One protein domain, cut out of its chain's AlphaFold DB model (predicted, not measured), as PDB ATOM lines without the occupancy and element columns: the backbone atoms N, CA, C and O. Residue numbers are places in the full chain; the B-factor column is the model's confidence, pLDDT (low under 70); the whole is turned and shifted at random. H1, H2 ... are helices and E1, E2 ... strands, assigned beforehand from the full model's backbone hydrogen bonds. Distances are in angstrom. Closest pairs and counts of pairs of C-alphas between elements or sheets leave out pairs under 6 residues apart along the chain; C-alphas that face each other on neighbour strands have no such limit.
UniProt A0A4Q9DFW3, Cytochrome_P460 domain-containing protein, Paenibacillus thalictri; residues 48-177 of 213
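AT A GLANCE: This is residues 48 to 177 of the 213 residues of the protein "Cytochrome_P460 domain-containing protein" of Paenibacillus thalictri (UniProt A0A4Q9DFW3). One twisted sheet of five strands forms a slab, with H2 over one face at the E5 side, and H1 and H3 making a corner near the first residue of E1. Residues 48 to 61, with no named element, cross the other face from the E5 side toward E1. The printed part has 130 residues, with three named helices and five named strands in the order E1 E2 H1 E3 E4 E5 H2 H3; the sheet order is E1 E2 E3 E4 E5, antiparallel throughout. The class is mixed, helices and strands, with under half of the residues, 63 of 130, in named elements. The whole is compact, with a radius of gyration of the C-alphas of 14.2 A and spans of 40 by 37 by 27 A.

HOW THE PARTS SIT: E1, residues 62 to 69, is an edge strand and forms a hairpin with E2, residues 72 to 78; N 64 and O 76 are 3.1 A apart, within hydrogen-bond range. H1, residues 80 to 87, only grazes the sheet, with its residues 80 to 83. E3, residues 97 to 104, is the antiparallel neighbour of E2, with N 75 and O 101 at 2.9 A. E3, E4, residues 107 to 116, and E5, residues 132 to 138, form a meander, each strand the antiparallel neighbour of the one before; N 100 and O 112 are 2.8 A apart, and N 113 and O 135 2.9 A. H2, residues 149 to 157, is on the sheet at a height of 9.1 A. It lies over E5 and runs slantwise to the strands, at 45 degrees to E5 on the local plane; their closest C-alphas, of Phe 134 and Ile 149, are 6.5 A apart. H3, residues 168 to 173, only grazes the sheet, with its residues 170 to 173. H1 and H3 touch, about perpendicular at 89 degrees; their closest C-alphas, of Gln 87 and Lys 172, are 4.8 A apart. H1 and H2 are apart, as are H2 and H3. In H1, H2 and H3 every O i to N i+4 pair is within hydrogen-bond range.

IN THESE COORDINATES: E1 begins at C-alpha 62, (119.476, 203.791, 56.977), and is 20.8 A long. E2 measures 19.7 A, E3 23.0 A, E4 28.2 A and E5 20.4 A from first to last C-alpha. H2 is 12.6 A long. H3 ends at C-alpha 173, (107.545, 197.356, 55.561).

THE WHOLE: The two C-alphas farthest apart, of Gln 123 and Glu 177, are 40.1 A from each other. The printed part has no cut. The link from E4 to E5, 15 residues, is long. Mean pLDDT of the printed part is 92.9; residues 121 to 127, in that link, are under 70.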
ATOM      1  N   GLY A  48     114.761 229.819  44.151       73.38
ATOM      2  CA  GLY A  48     114.498 228.730  45.102       73.38
ATOM      3  C   GLY A  48     115.581 227.643  45.186       73.38
ATOM      4  O   GLY A  48     115.455 226.721  45.995       73.38
ATOM      5  N   ARG A  49     116.644 227.706  44.368       87.81
ATOM      6  CA  ARG A  49     117.712 226.687  44.363       87.81
ATOM      7  C   ARG A  49     118.584 226.753  45.609       87.81
ATOM      8  O   ARG A  49     118.945 227.820  46.097       87.81
ATOM      9  N   GLY A  50     119.009 225.583  46.070       87.50
ATOM     10  CA  GLY A  50     119.949 225.421  47.173       87.50
ATOM     11  C   GLY A  50     119.351 225.685  48.554       87.50
ATOM     12  O   GLY A  50     120.123 225.816  49.506       87.50
ATOM     13  N   LEU A  51     118.022 225.779  48.678       89.69
ATOM     14  CA  LEU A  51     117.331 225.893  49.968       89.69
ATOM     15  C   LEU A  51     117.365 224.575  50.747       89.69
ATOM     16  O   LEU A  51     117.702 224.580  51.929       89.69
ATOM     17  N   VAL A  52     117.089 223.459  50.070       93.56
ATOM     18  CA  VAL A  52     117.340 222.114  50.604       93.56
ATOM     19  C   VAL A  52     118.840 221.866  50.564       93.56
ATOM     20  O   VAL A  52     119.493 222.182  49.566       93.56
ATOM     21  N   LYS A  53     119.393 221.330  51.652       95.69
ATOM     22  CA  LYS A  53     120.819 221.000  51.767       95.69
ATOM     23  C   LYS A  53     121.028 219.491  51.709       95.69
ATOM     24  O   LYS A  53     120.232 218.738  52.259       95.69
ATOM     25  N   LEU A  54     122.124 219.056  51.093       97.62
ATOM     26  CA  LEU A  54     122.630 217.696  51.244       97.62
ATOM     27  C   LEU A  54     123.244 217.563  52.648       97.62
ATOM     28  O   LEU A  54     124.198 218.287  52.929       97.62
ATOM     29  N   PRO A  55     122.727 216.694  53.536       95.25
ATOM     30  CA  PRO A  55     123.309 216.529  54.867       95.25
ATOM     31  C   PRO A  55     124.662 215.818  54.782       95.25
ATOM     32  O   PRO A  55     124.716 214.724  54.239       95.25
ATOM     33  N   ASP A  56     125.737 216.359  55.358       92.44
ATOM     34  CA  ASP A  56     127.095 215.785  55.234       92.44
ATOM     35  C   ASP A  56     127.193 214.309  55.672       92.44
ATOM     36  O   ASP A  56     127.989 213.529  55.148       92.44
ATOM     37  N   ASN A  57     126.354 213.905  56.625       90.00
ATOM     38  CA  ASN A  57     126.330 212.576  57.225       90.00
ATOM     39  C   ASN A  57     125.185 211.683  56.718       90.00
ATOM     40  O   ASN A  57     124.897 210.669  57.352       90.00
ATOM     41  N   TYR A  58     124.523 212.014  55.602       94.31
ATOM     42  CA  TYR A  58     123.356 211.246  55.132       94.31
ATOM     43  C   TYR A  58     123.652 209.752  54.910       94.31
ATOM     44  O   TYR A  58     122.768 208.916  55.092       94.31
ATOM     45  N   ARG A  59     124.901 209.402  54.566       93.75
ATOM     46  CA  ARG A  59     125.350 208.010  54.378       93.75
ATOM     47  C   ARG A  59     125.402 207.197  55.672       93.75
ATOM     48  O   ARG A  59     125.440 205.975  55.602       93.75
ATOM     49  N   ASN A  60     125.363 207.857  56.828       89.69
ATOM     50  CA  ASN A  60     125.187 207.206  58.127       89.69
ATOM     51  C   ASN A  60     123.707 206.883  58.401       89.69
ATOM     52  O   ASN A  60     123.391 206.218  59.385       89.69
ATOM     53  N   GLY A  61     122.792 207.385  57.566       90.69
ATOM     54  CA  GLY A  61     121.382 207.031  57.601       90.69
ATOM     55  C   GLY A  61     121.134 205.589  57.165       90.69
ATOM     56  O   GLY A  61     122.007 204.887  56.657       90.69
ATOM     57  N   VAL A  62     119.895 205.144  57.339       94.94
ATOM     58  CA  VAL A  62     119.476 203.791  56.977       94.94
ATOM     59  C   VAL A  62     119.142 203.749  55.490       94.94
ATOM     60  O   VAL A  62     118.249 204.473  55.040       94.94
ATOM     61  N   ILE A  63     119.800 202.861  54.738       97.06
ATOM     62  CA  ILE A  63     119.351 202.487  53.391       97.06
ATOM     63  C   ILE A  63     118.107 201.614  53.552       97.06
ATOM     64  O   ILE A  63     118.203 200.402  53.735       97.06
ATOM     65  N   TYR A  64     116.929 202.230  53.525       96.62
ATOM     66  CA  TYR A  64     115.678 201.508  53.770       96.62
ATOM     67  C   TYR A  64     115.150 200.803  52.519       96.62
ATOM     68  O   TYR A  64     114.265 199.953  52.596       96.62
ATOM     69  N   THR A  65     115.668 201.162  51.343       97.50
ATOM     70  CA  THR A  65     115.340 200.480  50.099       97.50
ATOM     71  C   THR A  65     116.359 200.762  48.999       97.50
ATOM     72  O   THR A  65     116.953 201.837  48.933       97.50
ATOM     73  N   THR A  66     116.466 199.815  48.068       97.44
ATOM     74  CA  THR A  66     117.112 199.991  46.766       97.44
ATOM     75  C   THR A  66     116.116 199.792  45.623       97.44
ATOM     76  O   THR A  66     115.077 199.142  45.793       97.44
ATOM     77  N   VAL A  67     116.386 200.393  44.465       95.75
ATOM     78  CA  VAL A  67     115.559 200.247  43.256       95.75
ATOM     79  C   VAL A  67     116.468 200.119  42.038       95.75
ATOM     80  O   VAL A  67     117.375 200.921  41.862       95.75
ATOM     81  N   ASP A  68     116.207 199.144  41.173       95.31
ATOM     82  CA  ASP A  68     116.904 199.012  39.891       95.31
ATOM     83  C   ASP A  68     115.998 199.496  38.751       95.31
ATOM     84  O   ASP A  68     114.825 199.116  38.667       95.31
ATOM     85  N   ARG A  69     116.527 200.352  37.867       90.12
ATOM     86  CA  ARG A  69     115.806 200.919  36.714       90.12
ATOM     87  C   ARG A  69     116.712 200.979  35.485       90.12
ATOM     88  O   ARG A  69     117.461 201.936  35.286       90.12
ATOM     89  N   GLY A  70     116.624 199.973  34.619       93.19
ATOM     90  CA  GLY A  70     117.528 199.875  33.469       93.19
ATOM     91  C   GLY A  70     118.974 199.703  33.939       93.19
ATOM     92  O   GLY A  70     119.258 198.749  34.653       93.19
ATOM     93  N   ASN A  71     119.872 200.621  33.564       93.62
ATOM     94  CA  ASN A  71     121.264 200.624  34.037       93.62
ATOM     95  C   ASN A  71     121.482 201.401  35.350       93.62
ATOM     96  O   ASN A  71     122.625 201.532  35.787       93.62
ATOM     97  N   ALA A  72     120.420 201.956  35.942       96.06
ATOM     98  CA  ALA A  72     120.500 202.689  37.197       96.06
ATOM     99  C   ALA A  72     120.244 201.772  38.401       96.06
ATOM    100  O   ALA A  72     119.263 201.027  38.407       96.06
ATOM    101  N   HIS A  73     121.086 201.899  39.425       97.94
ATOM    102  CA  HIS A  73     120.904 201.331  40.755       97.94
ATOM    103  C   HIS A  73     120.748 202.464  41.773       97.94
ATOM    104  O   HIS A  73     121.623 203.316  41.917       97.94
ATOM    105  N   GLU A  74     119.625 202.483  42.474       97.94
ATOM    106  CA  GLU A  74     119.221 203.550  43.382       97.94
ATOM    107  C   GLU A  74     119.347 203.089  44.837       97.94
ATOM    108  O   GLU A  74     118.862 202.010  45.184       97.94
ATOM    109  N   LYS A  75     119.931 203.920  45.704       98.38
ATOM    110  CA  LYS A  75     119.936 203.727  47.164       98.38
ATOM    111  C   LYS A  75     119.201 204.877  47.832       98.38
ATOM    112  O   LYS A  75     119.603 206.027  47.669       98.38
ATOM    113  N   LEU A  76     118.149 204.570  48.590       98.50
ATOM    114  CA  LEU A  76     117.385 205.577  49.321       98.50
ATOM    115  C   LEU A  76     117.693 205.514  50.815       98.50
ATOM    116  O   LEU A  76     117.519 204.477  51.458       98.50
ATOM    117  N   TYR A  77     118.094 206.660  51.348       98.56
ATOM    118  CA  TYR A  77     118.483 206.879  52.732       98.56
ATOM    119  C   TYR A  77     117.399 207.662  53.475       98.56
ATOM    120  O   TYR A  77     116.794 208.586  52.923       98.56
ATOM    121  N   ALA A  78     117.184 207.310  54.740       97.00
ATOM    122  CA  ALA A  78     116.355 208.050  55.688       97.00
ATOM    123  C   ALA A  78     116.925 207.923  57.109       97.00
ATOM    124  O   ALA A  78     117.683 206.996  57.407       97.00
ATOM    125  N   SER A  79     116.540 208.827  58.014       95.75
ATOM    126  CA  SER A  79     116.876 208.676  59.432       95.75
ATOM    127  C   SER A  79     116.067 207.550  60.081       95.75
ATOM    128  O   SER A  79     114.909 207.302  59.729       95.75
ATOM    129  N   SER A  80     116.657 206.884  61.076       93.38
ATOM    130  CA  SER A  80     115.970 205.827  61.827       93.38
ATOM    131  C   SER A  80     114.734 206.360  62.571       93.38
ATOM    132  O   SER A  80     113.728 205.668  62.700       93.38
ATOM    133  N   GLU A  81     114.768 207.624  62.993       92.88
ATOM    134  CA  GLU A  81     113.663 208.360  63.607       92.88
ATOM    135  C   GLU A  81     112.484 208.498  62.644       92.88
ATOM    136  O   GLU A  81     111.344 208.234  63.030       92.88
ATOM    137  N   THR A  82     112.758 208.859  61.386       96.25
ATOM    138  CA  THR A  82     111.731 208.986  60.345       96.25
ATOM    139  C   THR A  82     111.085 207.635  60.059       96.25
ATOM    140  O   THR A  82     109.858 207.534  60.035       96.25
ATOM    141  N   LEU A  83     111.894 206.580  59.921       96.38
ATOM    142  CA  LEU A  83     111.392 205.220  59.708       96.38
ATOM    143  C   LEU A  83     110.509 204.759  60.876       96.38
ATOM    144  O   LEU A  83     109.392 204.301  60.643       96.38
ATOM    145  N   ARG A  84     110.938 204.974  62.130       95.50
ATOM    146  CA  ARG A  84     110.128 204.659  63.322       95.50
ATOM    147  C   ARG A  84     108.802 205.413  63.347       95.50
ATOM    148  O   ARG A  84     107.788 204.832  63.731       95.50
ATOM    149  N   ALA A  85     108.799 206.698  62.991       95.19
ATOM    150  CA  ALA A  85     107.579 207.502  62.962       95.19
ATOM    151  C   ALA A  85     106.566 206.937  61.953       95.19
ATOM    152  O   ALA A  85     105.410 206.702  62.311       95.19
ATOM    153  N   VAL A  86     107.029 206.629  60.738       97.12
ATOM    154  CA  VAL A  86     106.205 206.039  59.672       97.12
ATOM    155  C   VAL A  86     105.700 204.642  60.053       97.12
ATOM    156  O   VAL A  86     104.515 204.352  59.895       97.12
ATOM    157  N   GLN A  87     106.558 203.779  60.603       96.38
ATOM    158  CA  GLN A  87     106.195 202.413  61.013       96.38
ATOM    159  C   GLN A  87     105.161 202.375  62.145       96.38
ATOM    160  O   GLN A  87     104.347 201.458  62.212       96.38
ATOM    161  N   LYS A  88     105.136 203.395  63.012       96.31
ATOM    162  CA  LYS A  88     104.099 203.566  64.044       96.31
ATOM    163  C   LYS A  88     102.760 204.071  63.486       96.31
ATOM    164  O   LYS A  88     101.842 204.323  64.263       96.31
ATOM    165  N   GLY A  89     102.646 204.244  62.168       95.81
ATOM    166  CA  GLY A  89     101.470 204.812  61.508       95.81
ATOM    167  C   GLY A  89     101.366 206.333  61.639       95.81
ATOM    168  O   GLY A  89     100.320 206.898  61.327       95.81
ATOM    169  N   GLY A  90     102.424 206.999  62.114       93.50
ATOM    170  CA  GLY A  90     102.494 208.454  62.177       93.50
ATOM    171  C   GLY A  90     102.784 209.085  60.809       93.50
ATOM    172  O   GLY A  90     103.230 208.398  59.885       93.50
ATOM    173  N   PRO A  91     102.552 210.402  60.662       95.44
ATOM    174  CA  PRO A  91     102.955 211.127  59.462       95.44
ATOM    175  C   PRO A  91     104.485 211.181  59.342       95.44
ATOM    176  O   PRO A  91     105.200 211.070  60.341       95.44
ATOM    177  N   ILE A  92     104.991 211.438  58.131       98.00
ATOM    178  CA  ILE A  92     106.407 211.778  57.955       98.00
ATOM    179  C   ILE A  92     106.672 213.087  58.721       98.00
ATOM    180  O   ILE A  92     105.964 214.077  58.473       98.00
ATOM    181  N   PRO A  93     107.636 213.102  59.660       97.31
ATOM    182  CA  PRO A  93     107.854 214.233  60.547       97.31
ATOM    183  C   PRO A  93     108.376 215.461  59.797       97.31
ATOM    184  O   PRO A  93     109.033 215.361  58.760       97.31
ATOM    185  N   ASN A  94     108.105 216.636  60.363       96.25
ATOM    186  CA  ASN A  94     108.774 217.868  59.962       96.25
ATOM    187  C   ASN A  94     110.292 217.732  60.180       96.25
ATOM    188  O   ASN A  94     110.714 217.213  61.212       96.25
ATOM    189  N   GLY A  95     111.098 218.190  59.226       95.56
ATOM    190  CA  GLY A  95     112.550 218.004  59.204       95.56
ATOM    191  C   GLY A  95     113.011 216.656  58.636       95.56
ATOM    192  O   GLY A  95     114.207 216.377  58.645       95.56
ATOM    193  N   ALA A  96     112.101 215.804  58.144       98.00
ATOM    194  CA  ALA A  96     112.496 214.583  57.451       98.00
ATOM    195  C   ALA A  96     113.268 214.912  56.166       98.00
ATOM    196  O   ALA A  96     112.817 215.715  55.347       98.00
ATOM    197  N   VAL A  97     114.398 214.232  55.976       98.31
ATOM    198  CA  VAL A  97     115.208 214.297  54.759       98.31
ATOM    199  C   VAL A  97     115.316 212.898  54.171       98.31
ATOM    200  O   VAL A  97     115.676 211.949  54.872       98.31
ATOM    201  N   PHE A  98     115.034 212.784  52.876       98.69
ATOM    202  CA  PHE A  98     115.338 211.597  52.090       98.69
ATOM    203  C   PHE A  98     116.417 211.921  51.074       98.69
ATOM    204  O   PHE A  98     116.322 212.911  50.345       98.69
ATOM    205  N   THR A  99     117.426 211.060  51.011       98.81
ATOM    206  CA  THR A  99     118.510 211.173  50.037       98.81
ATOM    207  C   THR A  99     118.493 209.952  49.140       98.81
ATOM    208  O   THR A  99     118.417 208.825  49.619       98.81
ATOM    209  N   LEU A 100     118.544 210.172  47.837       98.56
ATOM    210  CA  LEU A 100     118.623 209.146  46.815       98.56
ATOM    211  C   LEU A 100     119.976 209.275  46.117       98.56
ATOM    212  O   LEU A 100     120.225 210.280  45.463       98.56
ATOM    213  N   GLU A 101     120.821 208.256  46.222       98.62
ATOM    214  CA  GLU A 101     121.979 208.102  45.338       98.62
ATOM    215  C   GLU A 101     121.574 207.280  44.116       98.62
ATOM    216  O   GLU A 101     120.975 206.211  44.259       98.62
ATOM    217  N   ILE A 102     121.934 207.752  42.923       98.19
ATOM    218  CA  ILE A 102     121.747 207.029  41.665       98.19
ATOM    219  C   ILE A 102     123.118 206.636  41.130       98.19
ATOM    220  O   ILE A 102     123.946 207.489  40.814       98.19
ATOM    221  N   TYR A 103     123.344 205.335  40.997       98.31
ATOM    222  CA  TYR A 103     124.530 204.766  40.376       98.31
ATOM    223  C   TYR A 103     124.203 204.306  38.959       98.31
ATOM    224  O   TYR A 103     123.195 203.633  38.757       98.31
ATOM    225  N   ARG A 104     125.065 204.600  37.988       96.62
ATOM    226  CA  ARG A 104     125.011 204.033  36.632       96.62
ATOM    227  C   ARG A 104     126.316 203.333  36.336       96.62
ATOM    228  O   ARG A 104     127.379 203.886  36.597       96.62
ATOM    229  N   ASP A 105     126.232 202.102  35.846       92.38
ATOM    230  CA  ASP A 105     127.412 201.272  35.578       92.38
ATOM    231  C   ASP A 105     128.356 201.195  36.801       92.38
ATOM    232  O   ASP A 105     129.578 201.200  36.690       92.38
ATOM    233  N   SER A 106     127.758 201.124  37.998       91.69
ATOM    234  CA  SER A 106     128.428 201.127  39.313       91.69
ATOM    235  C   SER A 106     129.159 202.422  39.705       91.69
ATOM    236  O   SER A 106     129.855 202.444  40.719       91.69
ATOM    237  N   VAL A 107     128.976 203.515  38.964       96.62
ATOM    238  CA  VAL A 107     129.531 204.842  39.271       96.62
ATOM    239  C   VAL A 107     128.422 205.752  39.790       96.62
ATOM    240  O   VAL A 107     127.339 205.789  39.211       96.62
ATOM    241  N   LEU A 108     128.672 206.477  40.888       97.69
ATOM    242  CA  LEU A 108     127.728 207.478  41.397       97.69
ATOM    243  C   LEU A 108     127.567 208.593  40.356       97.69
ATOM    244  O   LEU A 108     128.558 209.197  39.954       97.69
ATOM    245  N   ASP A 109     126.330 208.845  39.941       96.88
ATOM    246  CA  ASP A 109     125.983 209.787  38.873       96.88
ATOM    247  C   ASP A 109     125.347 211.051  39.475       96.88
ATOM    248  O   ASP A 109     125.923 212.142  39.438       96.88
ATOM    249  N   ASP A 110     124.213 210.870  40.155       96.81
ATOM    250  CA  ASP A 110     123.422 211.939  40.763       96.81
ATOM    251  C   ASP A 110     123.054 211.609  42.215       96.81
ATOM    252  O   ASP A 110     122.891 210.447  42.602       96.81
ATOM    253  N   ILE A 111     122.861 212.661  43.010       98.56
ATOM    254  CA  ILE A 111     122.279 212.593  44.349       98.56
ATOM    255  C   ILE A 111     121.057 213.514  44.373       98.56
ATOM    256  O   ILE A 111     121.175 214.715  44.131       98.56
ATOM    257  N   PHE A 112     119.880 212.985  44.688       98.38
ATOM    258  CA  PHE A 112     118.671 213.786  44.886       98.38
ATOM    259  C   PHE A 112     118.308 213.844  46.362       98.38
ATOM    260  O   PHE A 112     118.390 212.847  47.074       98.38
ATOM    261  N   VAL A 113     117.897 215.020  46.819       98.56
ATOM    262  CA  VAL A 113     117.469 215.253  48.194       98.56
ATOM    263  C   VAL A 113     116.060 215.809  48.164       98.56
ATOM    264  O   VAL A 113     115.772 216.730  47.398       98.56
ATOM    265  N   MET A 114     115.188 215.262  49.004       97.81
ATOM    266  CA  MET A 114     113.916 215.892  49.326       97.81
ATOM    267  C   MET A 114     113.799 216.097  50.829       97.81
ATOM    268  O   MET A 114     114.148 215.214  51.612       97.81
ATOM    269  N   GLU A 115     113.321 217.270  51.220       97.31
ATOM    270  CA  GLU A 115     113.207 217.689  52.614       97.31
ATOM    271  C   GLU A 115     111.795 218.194  52.892       97.31
ATOM    272  O   GLU A 115     111.230 218.954  52.098       97.31
ATOM    273  N   LYS A 116     111.237 217.765  54.025       95.94
ATOM    274  CA  LYS A 116     109.919 218.186  54.486       95.94
ATOM    275  C   LYS A 116     110.045 219.246  55.564       95.94
ATOM    276  O   LYS A 116     110.564 218.952  56.638       95.94
ATOM    277  N   ARG A 117     109.511 220.443  55.325       93.06
ATOM    278  CA  ARG A 117     109.485 221.543  56.294       93.06
ATOM    279  C   ARG A 117     108.211 222.377  56.196       93.06
ATOM    280  O   ARG A 117     107.829 222.833  55.128       93.06
ATOM    281  N   SER A 118     107.558 222.630  57.321       89.94
ATOM    282  CA  SER A 118     106.361 223.473  57.384       89.94
ATOM    283  C   SER A 118     106.674 224.969  57.279       89.94
ATOM    284  O   SER A 118     105.777 225.760  56.988       89.94
ATOM    285  N   ASP A 119     107.928 225.347  57.540       88.06
ATOM    286  CA  ASP A 119     108.444 226.717  57.625       88.06
ATOM    287  C   ASP A 119     109.193 227.170  56.358       88.06
ATOM    288  O   ASP A 119     110.035 228.068  56.419       88.06
ATOM    289  N   TRP A 120     108.912 226.562  55.199       85.94
ATOM    290  CA  TRP A 120     109.401 227.105  53.932       85.94
ATOM    291  C   TRP A 120     108.866 228.528  53.734       85.94
ATOM    292  O   TRP A 120     107.658 228.748  53.664       85.94
ATOM    293  N   ASN A 121     109.775 229.496  53.637       68.12
ATOM    294  CA  ASN A 121     109.452 230.913  53.449       68.12
ATOM    295  C   ASN A 121     109.438 231.322  51.960       68.12
ATOM    296  O   ASN A 121     109.775 232.458  51.629       68.12
ATOM    297  N   ASP A 122     109.086 230.404  51.054       68.88
ATOM    298  CA  ASP A 122     108.983 230.630  49.606       68.88
ATOM    299  C   ASP A 122     107.514 230.616  49.099       68.88
ATOM    300  O   ASP A 122     106.570 230.359  49.844       68.88
ATOM    301  N   GLN A 123     107.327 231.018  47.833       55.94
ATOM    302  CA  GLN A 123     106.063 231.272  47.094       55.94
ATOM    303  C   GLN A 123     105.078 230.050  47.074       55.94
ATOM    304  O   GLN A 123     105.440 228.988  47.564       55.94
ATOM    305  N   PRO A 124     103.817 230.143  46.573       57.34
ATOM    306  CA  PRO A 124     102.663 229.429  47.147       57.34
ATOM    307  C   PRO A 124     102.673 227.889  47.068       57.34
ATOM    308  O   PRO A 124     103.034 227.277  46.059       57.34
ATOM    309  N   LYS A 125     102.148 227.283  48.146       59.66
ATOM    310  CA  LYS A 125     102.176 225.843  48.459       59.66
ATOM    311  C   LYS A 125     101.461 224.938  47.452       59.66
ATOM    312  O   LYS A 125     101.825 223.766  47.349       59.66
ATOM    313  N   GLU A 126     100.465 225.427  46.700       54.25
ATOM    314  CA  GLU A 126      99.652 224.564  45.821       54.25
ATOM    315  C   GLU A 126     100.466 223.867  44.718       54.25
ATOM    316  O   GLU A 126     100.032 222.841  44.196       54.25
ATOM    317  N   LYS A 127     101.649 224.388  44.370       59.97
ATOM    318  CA  LYS A 127     102.524 223.804  43.342       59.97
ATOM    319  C   LYS A 127     103.709 223.014  43.891       59.97
ATOM    320  O   LYS A 127     104.493 222.534  43.089       59.97
ATOM    321  N   GLN A 128     103.878 222.878  45.204       73.12
ATOM    322  CA  GLN A 128     105.153 222.419  45.777       73.12
ATOM    323  C   GLN A 128     105.067 221.091  46.533       73.12
ATOM    324  O   GLN A 128     105.882 220.835  47.409       73.12
ATOM    325  N   ASN A 129     104.103 220.224  46.212       90.94
ATOM    326  CA  ASN A 129     103.962 218.929  46.889       90.94
ATOM    327  C   ASN A 129     103.854 219.082  48.418       90.94
ATOM    328  O   ASN A 129     104.543 218.415  49.183       90.94
ATOM    329  N   GLY A 130     103.005 220.013  48.864       90.75
ATOM    330  CA  GLY A 130     102.842 220.333  50.280       90.75
ATOM    331  C   GLY A 130     104.092 220.987  50.874       90.75
ATOM    332  O   GLY A 130     104.586 221.996  50.371       90.75
ATOM    333  N   ASP A 131     104.587 220.407  51.962       92.62
ATOM    334  CA  ASP A 131     105.746 220.903  52.706       92.62
ATOM    335  C   ASP A 131     107.075 220.317  52.179       92.62
ATOM    336  O   ASP A 131     108.095 220.395  52.858       92.62
ATOM    337  N   TRP A 132     107.093 219.717  50.983       94.88
ATOM    338  CA  TRP A 132     108.301 219.136  50.388       94.88
ATOM    339  C   TRP A 132     109.045 220.114  49.479       94.88
ATOM    340  O   TRP A 132     108.461 220.815  48.655       94.88
ATOM    341  N   ARG A 133     110.372 220.116  49.567       93.44
ATOM    342  CA  ARG A 133     111.256 220.726  48.565       93.44
ATOM    343  C   ARG A 133     112.264 219.705  48.079       93.44
ATOM    344  O   ARG A 133     112.522 218.710  48.754       93.44
ATOM    345  N   PHE A 134     112.818 219.963  46.902       95.38
ATOM    346  CA  PHE A 134     113.693 219.044  46.189       95.38
ATOM    347  C   PHE A 134     114.950 219.775  45.744       95.38
ATOM    348  O   PHE A 134     114.877 220.920  45.303       95.38
ATOM    349  N   GLU A 135     116.082 219.091  45.797       96.69
ATOM    350  CA  GLU A 135     117.332 219.588  45.248       96.69
ATOM    351  C   GLU A 135     118.157 218.444  44.666       96.69
ATOM    352  O   GLU A 135     118.022 217.282  45.057       96.69
ATOM    353  N   ALA A 136     118.998 218.780  43.695       97.81
ATOM    354  CA  ALA A 136     119.860 217.824  43.031       97.81
ATOM    355  C   ALA A 136     121.321 218.217  43.187       97.81
ATOM    356  O   ALA A 136     121.694 219.380  43.034       97.81
ATOM    357  N   TYR A 137     122.152 217.215  43.415       98.44
ATOM    358  CA  TYR A 137     123.589 217.317  43.565       98.44
ATOM    359  C   TYR A 137     124.262 216.337  42.617       98.44
ATOM    360  O   TYR A 137     123.693 215.314  42.237       98.44
ATOM    361  N   LYS A 138     125.481 216.670  42.214       98.25
ATOM    362  CA  LYS A 138     126.316 215.791  41.399       98.25
ATOM    363  C   LYS A 138     127.032 214.774  42.289       98.25
ATOM    364  O   LYS A 138     127.045 214.908  43.512       98.25
ATOM    365  N   ALA A 139     127.723 213.822  41.671       97.50
ATOM    366  CA  ALA A 139     128.583 212.862  42.366       97.50
ATOM    367  C   ALA A 139     129.645 213.503  43.287       97.50
ATOM    368  O   ALA A 139     129.968 212.949  44.337       97.50
ATOM    369  N   ASP A 140     130.157 214.688  42.932       97.00
ATOM    370  CA  ASP A 140     131.094 215.471  43.755       97.00
ATOM    371  C   ASP A 140     130.414 216.254  44.896       97.00
ATOM    372  O   ASP A 140     131.068 217.043  45.574       97.00
ATOM    373  N   GLN A 141     129.111 216.035  45.111       96.94
ATOM    374  CA  GLN A 141     128.260 216.685  46.115       96.94
ATOM    375  C   GLN A 141     128.051 218.191  45.893       96.94
ATOM    376  O   GLN A 141     127.418 218.858  46.711       96.94
ATOM    377  N   SER A 142     128.502 218.744  44.764       97.25
ATOM    378  CA  SER A 142     128.166 220.113  44.375       97.25
ATOM    379  C   SER A 142     126.732 220.208  43.850       97.25
ATOM    380  O   SER A 142     126.190 219.270  43.260       97.25
ATOM    381  N   LEU A 143     126.112 221.374  44.045       96.44
ATOM    382  CA  LEU A 143     124.758 221.661  43.576       96.44
ATOM    383  C   LEU A 143     124.650 221.478  42.051       96.44
ATOM    384  O   LEU A 143     125.390 222.088  41.269       96.44
ATOM    385  N   ASN A 144     123.698 220.664  41.599       96.19
ATOM    386  CA  ASN A 144     123.471 220.403  40.184       96.19
ATOM    387  C   ASN A 144     122.522 221.446  39.579       96.19
ATOM    388  O   ASN A 144     121.344 221.188  39.325       96.19
ATOM    389  N   MET A 145     123.048 222.636  39.284       93.19
ATOM    390  CA  MET A 145     122.268 223.741  38.703       93.19
ATOM    391  C   MET A 145     121.635 223.431  37.338       93.19
ATOM    392  O   MET A 145     120.713 224.131  36.937       93.19
ATOM    393  N   LYS A 146     122.094 222.386  36.636       92.69
ATOM    394  CA  LYS A 146     121.538 221.970  35.338       92.69
ATOM    395  C   LYS A 146     120.286 221.103  35.471       92.69
ATOM    396  O   LYS A 146     119.587 220.910  34.480       92.69
ATOM    397  N   ARG A 147     120.022 220.540  36.653       93.44
ATOM    398  CA  ARG A 147     118.843 219.706  36.884       93.44
ATOM    399  C   ARG A 147     117.596 220.581  37.003       93.44
ATOM    400  O   ARG A 147     117.579 221.530  37.784       93.44
ATOM    401  N   ASP A 148     116.564 220.211  36.253       91.38
ATOM    402  CA  ASP A 148     115.220 220.775  36.365       91.38
ATOM    403  C   ASP A 148     114.502 220.208  37.602       91.38
ATOM    404  O   ASP A 148     114.124 219.032  37.636       91.38
ATOM    405  N   ILE A 149     114.317 221.058  38.615       91.25
ATOM    406  CA  ILE A 149     113.622 220.721  39.864       91.25
ATOM    407  C   ILE A 149     112.097 220.662  39.670       91.25
ATOM    408  O   ILE A 149     111.422 219.889  40.359       91.25
ATOM    409  N   GLY A 150     111.544 221.383  38.688       90.44
ATOM    410  CA  GLY A 150     110.128 221.309  38.322       90.44
ATOM    411  C   GLY A 150     109.704 219.896  37.910       90.44
ATOM    412  O   GLY A 150     108.584 219.465  38.211       90.44
ATOM    413  N   SER A 151     110.621 219.123  37.316       91.69
ATOM    414  CA  SER A 151     110.397 217.705  37.004       91.69
ATOM    415  C   SER A 151     110.209 216.830  38.254       91.69
ATOM    416  O   SER A 151     109.352 215.942  38.256       91.69
ATOM    417  N   CYS A 152     110.946 217.105  39.338       93.06
ATOM    418  CA  CYS A 152     110.813 216.398  40.616       93.06
ATOM    419  C   CYS A 152     109.437 216.669  41.228       93.06
ATOM    420  O   CYS A 152     108.707 215.738  41.568       93.06
ATOM    421  N   ILE A 153     109.058 217.949  41.278       92.06
ATOM    422  CA  ILE A 153     107.762 218.407  41.781       92.06
ATOM    423  C   ILE A 153     106.624 217.731  41.008       92.06
ATOM    424  O   ILE A 153     105.785 217.051  41.596       92.06
ATOM    425  N   SER A 154     106.639 217.841  39.681       92.38
ATOM    426  CA  SER A 154     105.569 217.319  38.824       92.38
ATOM    427  C   SER A 154     105.423 215.799  38.930       92.38
ATOM    428  O   SER A 154     104.307 215.283  38.980       92.38
ATOM    429  N   CYS A 155     106.539 215.068  39.004       93.44
ATOM    430  CA  CYS A 155     106.521 213.614  39.142       93.44
ATOM    431  C   CYS A 155     105.943 213.178  40.498       93.44
ATOM    432  O   CYS A 155     105.107 212.272  40.561       93.44
ATOM    433  N   HIS A 156     106.356 213.832  41.584       95.38
ATOM    434  CA  HIS A 156     105.931 213.480  42.940       95.38
ATOM    435  C   HIS A 156     104.506 213.943  43.277       95.38
ATOM    436  O   HIS A 156     103.877 213.350  44.152       95.38
ATOM    437  N   ALA A 157     103.946 214.913  42.546       94.00
ATOM    438  CA  ALA A 157     102.579 215.402  42.750       94.00
ATOM    439  C   ALA A 157     101.521 214.283  42.700       94.00
ATOM    440  O   ALA A 157     100.552 214.300  43.459       94.00
ATOM    441  N   SER A 158     101.727 213.267  41.852       94.75
ATOM    442  CA  SER A 158     100.813 212.118  41.739       94.75
ATOM    443  C   SER A 158     100.737 211.256  43.009       94.75
ATOM    444  O   SER A 158      99.779 210.504  43.183       94.75
ATOM    445  N   GLN A 159     101.717 211.382  43.908       96.81
ATOM    446  CA  GLN A 159     101.813 210.629  45.159       96.81
ATOM    447  C   GLN A 159     101.204 211.384  46.347       96.81
ATOM    448  O   GLN A 159     101.537 211.096  47.488       96.81
ATOM    449  N   GLN A 160     100.301 212.345  46.119       95.19
ATOM    450  CA  GLN A 160      99.681 213.146  47.185       95.19
ATOM    451  C   GLN A 160      99.094 212.305  48.336       95.19
ATOM    452  O   GLN A 160      99.170 212.711  49.492       95.19
ATOM    453  N   ARG A 161      98.522 211.128  48.038       95.69
ATOM    454  CA  ARG A 161      97.963 210.225  49.066       95.69
ATOM    455  C   ARG A 161      99.024 209.606  49.976       95.69
ATOM    456  O   ARG A 161      98.713 209.275  51.113       95.69
ATOM    457  N   ASP A 162     100.249 209.499  49.481       97.31
ATOM    458  CA  ASP A 162     101.396 208.906  50.162       97.31
ATOM    459  C   ASP A 162     102.401 209.989  50.574       97.31
ATOM    460  O   ASP A 162     103.613 209.787  50.541       97.31
ATOM    461  N   ASP A 163     101.882 211.173  50.926       96.44
ATOM    462  CA  ASP A 163     102.666 212.342  51.337       96.44
ATOM    463  C   ASP A 163     103.765 212.690  50.320       96.44
ATOM    464  O   ASP A 163     104.885 213.042  50.676       96.44
ATOM    465  N   PHE A 164     103.433 212.553  49.033       97.25
ATOM    466  CA  PHE A 164     104.303 212.816  47.887       97.25
ATOM    467  C   PHE A 164     105.539 211.901  47.795       97.25
ATOM    468  O   PHE A 164     106.492 212.228  47.089       97.25
ATOM    469  N   VAL A 165     105.545 210.738  48.461       97.75
ATOM    470  CA  VAL A 165     106.702 209.829  48.543       97.75
ATOM    471  C   VAL A 165     106.361 208.454  47.964       97.75
ATOM    472  O   VAL A 165     105.672 207.649  48.583       97.75
ATOM    473  N   TYR A 166     106.932 208.131  46.799       97.56
ATOM    474  CA  TYR A 166     106.729 206.849  46.096       97.56
ATOM    475  C   TYR A 166     107.089 205.598  46.912       97.56
ATOM    476  O   TYR A 166     106.639 204.495  46.612       97.56
ATOM    477  N   THR A 167     107.962 205.741  47.904       97.50
ATOM    478  CA  THR A 167     108.523 204.638  48.690       97.50
ATOM    479  C   THR A 167     107.985 204.594  50.119       97.50
ATOM    480  O   THR A 167     108.546 203.884  50.953       97.50
ATOM    481  N   LEU A 168     106.879 205.297  50.407       98.25
ATOM    482  CA  LEU A 168     106.251 205.307  51.730       98.25
ATOM    483  C   LEU A 168     105.950 203.889  52.236       98.25
ATOM    484  O   LEU A 168     106.296 203.547  53.365       98.25
ATOM    485  N   ASP A 169     105.385 203.030  51.389       97.69
ATOM    486  CA  ASP A 169     105.096 201.644  51.768       97.69
ATOM    487  C   ASP A 169     106.360 200.824  52.034       97.69
ATOM    488  O   ASP A 169     106.367 199.976  52.927       97.69
ATOM    489  N   ARG A 170     107.471 201.131  51.347       98.00
ATOM    490  CA  ARG A 170     108.759 200.485  51.625       98.00
ATOM    491  C   ARG A 170     109.269 200.849  53.016       98.00
ATOM    492  O   ARG A 170     109.728 199.954  53.716       98.00
ATOM    493  N   MET A 171     109.108 202.102  53.455       97.50
ATOM    494  CA  MET A 171     109.415 202.503  54.837       97.50
ATOM    495  C   MET A 171     108.550 201.752  55.857       97.50
ATOM    496  O   MET A 171     109.079 201.251  56.847       97.50
ATOM    497  N   LYS A 172     107.238 201.621  55.604       97.12
ATOM    498  CA  LYS A 172     106.319 200.884  56.495       97.12
ATOM    499  C   LYS A 172     106.723 199.416  56.656       97.12
ATOM    500  O   LYS A 172     106.632 198.883  57.754       97.12
ATOM    501  N   SER A 173     107.156 198.774  55.571       96.38
ATOM    502  CA  SER A 173     107.545 197.356  55.561       96.38
ATOM    503  C   SER A 173     109.006 197.086  55.934       96.38
ATOM    504  O   SER A 173     109.403 195.928  56.039       96.38
ATOM    505  N   PHE A 174     109.826 198.131  56.073       96.06
ATOM    506  CA  PHE A 174     111.250 197.979  56.350       96.06
ATOM    507  C   PHE A 174     111.470 197.336  57.724       96.06
ATOM    508  O   PHE A 174     110.801 197.699  58.687       96.06
ATOM    509  N   ARG A 175     112.425 196.411  57.838       92.75
ATOM    510  CA  ARG A 175     112.769 195.752  59.106       92.75
ATOM    511  C   ARG A 175     113.854 196.544  59.825       92.75
ATOM    512  O   ARG A 175     115.040 196.247  59.720       92.75
ATOM    513  N   LEU A 176     113.449 197.617  60.501       89.62
ATOM    514  CA  LEU A 176     114.390 198.525  61.162       89.62
ATOM    515  C   LEU A 176     115.112 197.852  62.335       89.62
ATOM    516  O   LEU A 176     116.276 198.149  62.596       89.62
ATOM    517  N   GLU A 177     114.435 196.931  63.010       81.62
ATOM    518  CA  GLU A 177     114.968 196.120  64.097       81.62
ATOM    519  C   GLU A 177     116.177 195.277  63.680       81.62
ATOM    520  O   GLU A 177     117.080 195.096  64.489       81.62
TER     521      GLU A 177